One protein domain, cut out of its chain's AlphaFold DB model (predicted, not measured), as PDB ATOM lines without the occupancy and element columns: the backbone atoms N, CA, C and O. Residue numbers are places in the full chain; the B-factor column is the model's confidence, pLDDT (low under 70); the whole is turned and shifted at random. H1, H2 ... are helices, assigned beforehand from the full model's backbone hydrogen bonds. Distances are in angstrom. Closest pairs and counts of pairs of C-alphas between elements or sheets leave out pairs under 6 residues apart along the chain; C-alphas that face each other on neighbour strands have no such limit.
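AT A GLANCE: This is residues 74 to 116 of the 116 residues of an uncharacterized protein of Croceitalea dokdonensis DOKDO 023 (UniProt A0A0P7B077). Starting from residue 74, you will find an open, flat V: two long helices, H1 and H3, are its arms, and the short helix H2 sits at the corner, with the space between the arms empty. The printed part has 43 residues with three named helices, in the order H1, H2, H3, and no named strand: all helix. It is loose, with a radius of gyration of the C-alphas of 12.8 A and spans of 37 by 27 by 9 A.

HOW THE PARTS SIT: Look first at H1, residues 75 to 90, and H2, residues 92 to 97: they are close but not clearly touching, the closest C-alphas being those of Leu 88 and Tyr 95, 6.0 A apart. Their lines are about perpendicular, at 86 degrees. H3, residues 101 to 115, is apart from H1 and from H2. In H1, H2 and H3 every O i to N i+4 pair is within hydrogen-bond range.

IN THESE COORDINATES: Find C-alpha 75 at (46.301, 109.324, 122.774); from there H1 runs 22.4 A to C-alpha 90. H2 follows, and H3 runs 21.1 A from C-alpha 101 at (69.151, 115.304, 132.864) to C-alpha 115 at (53.123, 111.498, 146.005).

THE WHOLE: The two C-alphas farthest apart, those of Gly 90 and Gly 116, are 37.6 A apart. The printed part has no cut, both links are tight, and no printed residue is under 70 in pLDDT.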
ATOM      1  N   SER A  74      46.764 107.002 127.095       92.75
ATOM      2  CA  SER A  74      45.949 107.984 126.372       92.75
ATOM      3  C   SER A  74      46.616 108.389 125.049       92.75
ATOM      4  O   SER A  74      47.830 108.252 124.870       92.75
ATOM      5  N   THR A  75      45.834 108.899 124.102       89.81
ATOM      6  CA  THR A  75      46.301 109.324 122.774       89.81
ATOM      7  C   THR A  75      47.414 110.365 122.858       89.81
ATOM      8  O   THR A  75      48.365 110.286 122.085       89.81
ATOM      9  N   HIS A  76      47.345 111.280 123.827       87.75
ATOM     10  CA  HIS A  76      48.383 112.279 124.086       87.75
ATOM     11  C   HIS A  76      49.721 111.634 124.471       87.75
ATOM     12  O   HIS A  76      50.760 111.973 123.903       87.75
ATOM     13  N   ILE A  77      49.702 110.650 125.379       90.56
ATOM     14  CA  ILE A  77      50.909 109.916 125.785       90.56
ATOM     15  C   ILE A  77      51.462 109.126 124.597       90.56
ATOM     16  O   ILE A  77      52.652 109.215 124.308       90.56
ATOM     17  N   GLN A  78      50.603 108.422 123.850       92.38
ATOM     18  CA  GLN A  78      51.021 107.686 122.652       92.38
ATOM     19  C   GLN A  78      51.712 108.604 121.625       92.38
ATOM     20  O   GLN A  78      52.755 108.253 121.073       92.38
ATOM     21  N   GLN A  79      51.160 109.797 121.380       91.12
ATOM     22  CA  GLN A  79      51.747 110.788 120.472       91.12
ATOM     23  C   GLN A  79      53.104 111.300 120.969       91.12
ATOM     24  O   GLN A  79      54.052 111.372 120.180       91.12
ATOM     25  N   ALA A  80      53.221 111.616 122.260       89.38
ATOM     26  CA  ALA A  80      54.478 112.049 122.864       89.38
ATOM     27  C   ALA A  80      55.559 110.962 122.752       89.38
ATOM     28  O   ALA A  80      56.675 111.241 122.309       89.38
ATOM     29  N   THR A  81      55.216 109.703 123.051       92.06
ATOM     30  CA  THR A  81      56.126 108.557 122.913       92.06
ATOM     31  C   THR A  81      56.596 108.372 121.472       92.06
ATOM     32  O   THR A  81      57.794 108.214 121.234       92.06
ATOM     33  N   ASN A  82      55.688 108.441 120.496       95.06
ATOM     34  CA  ASN A  82      56.044 108.299 119.081       95.06
ATOM     35  C   ASN A  82      56.913 109.463 118.581       95.06
ATOM     36  O   ASN A  82      57.854 109.257 117.819       95.06
ATOM     37  N   THR A  83      56.650 110.682 119.049       91.25
ATOM     38  CA  THR A  83      57.470 111.860 118.726       91.25
ATOM     39  C   THR A  83      58.885 111.710 119.271       91.25
ATOM     40  O   THR A  83      59.867 111.965 118.567       91.25
ATOM     41  N   PHE A  84      58.999 111.248 120.516       89.50
ATOM     42  CA  PHE A  84      60.290 110.979 121.125       89.50
ATOM     43  C   PHE A  84      61.035 109.874 120.372       89.50
ATOM     44  O   PHE A  84      62.209 110.048 120.057       89.50
ATOM     45  N   ARG A  85      60.348 108.794 119.980       92.12
ATOM     46  CA  ARG A  85      60.936 107.746 119.134       92.12
ATOM     47  C   ARG A  85      61.512 108.319 117.839       92.12
ATOM     48  O   ARG A  85      62.683 108.090 117.564       92.12
ATOM     49  N   ASN A  86      60.736 109.120 117.111       93.69
ATOM     50  CA  ASN A  86      61.196 109.747 115.870       93.69
ATOM     51  C   ASN A  86      62.416 110.654 116.097       93.69
ATOM     52  O   ASN A  86      63.304 110.732 115.252       93.69
ATOM     53  N   THR A  87      62.481 111.327 117.249       89.25
ATOM     54  CA  THR A  87      63.641 112.144 117.627       89.25
ATOM     55  C   THR A  87      64.880 111.281 117.842       89.25
ATOM     56  O   THR A  87      65.959 111.661 117.399       89.25
ATOM     57  N   LEU A  88      64.746 110.117 118.482       89.88
ATOM     58  CA  LEU A  88      65.869 109.198 118.666       89.88
ATOM     59  C   LEU A  88      66.329 108.585 117.341       89.88
ATOM     60  O   LEU A  88      67.531 108.465 117.125       89.88
ATOM     61  N   ASP A  89      65.398 108.270 116.442       92.25
ATOM     62  CA  ASP A  89      65.729 107.761 115.109       92.25
ATOM     63  C   ASP A  89      66.465 108.828 114.270       92.25
ATOM     64  O   ASP A  89      67.420 108.516 113.559       92.25
ATOM     65  N   GLY A  90      66.068 110.102 114.384       92.19
ATOM     66  CA  GLY A  90      66.714 111.231 113.699       92.19
ATOM     67  C   GLY A  90      67.980 111.765 114.379       92.19
ATOM     68  O   GLY A  90      68.786 112.437 113.735       92.19
ATOM     69  N   PHE A  91      68.173 111.485 115.670       90.50
ATOM     70  CA  PHE A  91      69.299 111.980 116.463       90.50
ATOM     71  C   PHE A  91      69.777 110.936 117.495       90.50
ATOM     72  O   PHE A  91      69.694 111.156 118.710       90.50
ATOM     73  N   PRO A  92      70.329 109.797 117.038       87.50
ATOM     74  CA  PRO A  92      70.610 108.637 117.892       87.50
ATOM     75  C   PRO A  92      71.664 108.899 118.976       87.50
ATOM     76  O   PRO A  92      71.677 108.242 120.016       87.50
ATOM     77  N   SER A  93      72.527 109.899 118.803       87.25
ATOM     78  CA  SER A  93      73.498 110.279 119.831       87.25
ATOM     79  C   SER A  93      72.858 110.867 121.093       87.25
ATOM     80  O   SER A  93      73.426 110.708 122.168       87.25
ATOM     81  N   ARG A  94      71.666 111.477 121.020       80.88
ATOM     82  CA  ARG A  94      70.920 111.925 122.219       80.88
ATOM     83  C   ARG A  94      70.391 110.761 123.045       80.88
ATOM     84  O   ARG A  94      70.204 110.899 124.250       80.88
ATOM     85  N   TYR A  95      70.144 109.620 122.408       76.69
ATOM     86  CA  TYR A  95      69.855 108.385 123.126       76.69
ATOM     87  C   TYR A  95      71.118 107.852 123.818       76.69
ATOM     88  O   TYR A  95      71.081 107.551 125.006       76.69
ATOM     89  N   MET A  96      72.243 107.781 123.098       75.25
ATOM     90  CA  MET A  96      73.476 107.168 123.611       75.25
ATOM     91  C   MET A  96      74.232 108.008 124.644       75.25
ATOM     92  O   MET A  96      74.818 107.455 125.571       75.25
ATOM     93  N   TRP A  97      74.266 109.328 124.471       80.06
ATOM     94  CA  TRP A  97      75.112 110.231 125.260       80.06
ATOM     95  C   TRP A  97      74.305 111.231 126.099       80.06
ATOM     96  O   TRP A  97      74.881 112.093 126.755       80.06
ATOM     97  N   GLY A  98      72.976 111.091 126.125       81.50
ATOM     98  CA  GLY A  98      72.100 111.796 127.057       81.50
ATOM     99  C   GLY A  98      71.691 113.208 126.627       81.50
ATOM    100  O   GLY A  98      71.353 113.462 125.469       81.50
ATOM    101  N   GLY A  99      71.656 114.123 127.602       84.56
ATOM    102  CA  GLY A  99      71.124 115.482 127.447       84.56
ATOM    103  C   GLY A  99      69.638 115.627 127.799       84.56
ATOM    104  O   GLY A  99      68.946 116.486 127.249       84.56
ATOM    105  N   TRP A 100      69.181 114.776 128.718       86.56
ATOM    106  CA  TRP A 100      67.833 114.765 129.292       86.56
ATOM    107  C   TRP A 100      67.872 114.860 130.821       86.56
ATOM    108  O   TRP A 100      66.913 114.475 131.479       86.56
ATOM    109  N   ASP A 101      68.995 115.279 131.406       90.38
ATOM    110  CA  ASP A 101      69.151 115.304 132.864       90.38
ATOM    111  C   ASP A 101      68.156 116.257 133.524       90.38
ATOM    112  O   ASP A 101      67.481 115.852 134.465       90.38
ATOM    113  N   GLU A 102      67.971 117.444 132.946       92.25
ATOM    114  CA  GLU A 102      66.952 118.408 133.373       92.25
ATOM    115  C   GLU A 102      65.533 117.831 133.242       92.25
ATOM    116  O   GLU A 102      64.778 117.842 134.206       92.25
ATOM    117  N   ALA A 103      65.193 117.230 132.097       88.88
ATOM    118  CA  ALA A 103      63.870 116.631 131.877       88.88
ATOM    119  C   ALA A 103      63.585 115.446 132.822       88.88
ATOM    120  O   ALA A 103      62.459 115.263 133.278       88.88
ATOM    121  N   LYS A 104      64.602 114.633 133.144       91.44
ATOM    122  CA  LYS A 104      64.480 113.575 134.160       91.44
ATOM    123  C   LYS A 104      64.208 114.172 135.535       91.44
ATOM    124  O   LYS A 104      63.395 113.618 136.268       91.44
ATOM    125  N   GLU A 105      64.890 115.258 135.887       96.12
ATOM    126  CA  GLU A 105      64.703 115.912 137.180       96.12
ATOM    127  C   GLU A 105      63.330 116.576 137.293       96.12
ATOM    128  O   GLU A 105      62.662 116.412 138.307       96.12
ATOM    129  N   GLU A 106      62.844 117.202 136.221       95.12
ATOM    130  CA  GLU A 106      61.480 117.731 136.148       95.12
ATOM    131  C   GLU A 106      60.435 116.631 136.399       95.12
ATOM    132  O   GLU A 106      59.497 116.812 137.174       95.12
ATOM    133  N   VAL A 107      60.604 115.451 135.788       93.19
ATOM    134  CA  VAL A 107      59.708 114.310 136.036       93.19
ATOM    135  C   VAL A 107      59.793 113.845 137.491       93.19
ATOM    136  O   VAL A 107      58.756 113.568 138.088       93.19
ATOM    137  N   ARG A 108      60.992 113.779 138.088       95.31
ATOM    138  CA  ARG A 108      61.141 113.412 139.507       95.31
ATOM    139  C   ARG A 108      60.420 114.390 140.426       95.31
ATOM    140  O   ARG A 108      59.732 113.937 141.333       95.31
ATOM    141  N   GLN A 109      60.542 115.692 140.173       96.12
ATOM    142  CA  GLN A 109      59.856 116.729 140.947       96.12
ATOM    143  C   GLN A 109      58.337 116.576 140.854       96.12
ATOM    144  O   GLN A 109      57.679 116.497 141.884       96.12
ATOM    145  N   LYS A 110      57.789 116.399 139.646       91.94
ATOM    146  CA  LYS A 110      56.346 116.164 139.454       91.94
ATOM    147  C   LYS A 110      55.848 114.901 140.159       91.94
ATOM    148  O   LYS A 110      54.742 114.886 140.687       91.94
ATOM    149  N   VAL A 111      56.646 113.831 140.163       93.94
ATOM    150  CA  VAL A 111      56.305 112.596 140.891       93.94
ATOM    151  C   VAL A 111      56.340 112.826 142.401       93.94
ATOM    152  O   VAL A 111      55.436 112.364 143.088       93.94
ATOM    153  N   ALA A 112      57.338 113.550 142.914       95.44
ATOM    154  CA  ALA A 112      57.402 113.910 144.328       95.44
ATOM    155  C   ALA A 112      56.180 114.748 144.738       95.44
ATOM    156  O   ALA A 112      55.482 114.389 145.676       95.44
ATOM    157  N   GLU A 113      55.839 115.787 143.976       94.00
ATOM    158  CA  GLU A 113      54.641 116.605 144.217       94.00
ATOM    159  C   GLU A 113      53.342 115.784 144.196       94.00
ATOM    160  O   GLU A 113      52.448 116.021 145.006       94.00
ATOM    161  N   LEU A 114      53.236 114.803 143.293       90.38
ATOM    162  CA  LEU A 114      52.072 113.921 143.199       90.38
ATOM    163  C   LEU A 114      51.957 112.957 144.393       90.38
ATOM    164  O   LEU A 114      50.846 112.606 144.790       90.38
ATOM    165  N   CYS A 115      53.085 112.488 144.929       89.88
ATOM    166  CA  CYS A 115      53.123 111.498 146.005       89.88
ATOM    167  C   CYS A 115      53.178 112.104 147.419       89.88
ATOM    168  O   CYS A 115      52.922 111.363 148.373       89.88
ATOM    169  N   GLY A 116      53.445 113.409 147.547       79.25
ATOM    170  CA  GLY A 116      53.638 114.109 148.825       79.25
ATOM    171  C   GLY A 116      55.024 113.896 149.427       79.25
ATOM    172  O   GLY A 116      55.143 114.149 150.646       79.25
TER     173      GLY A 116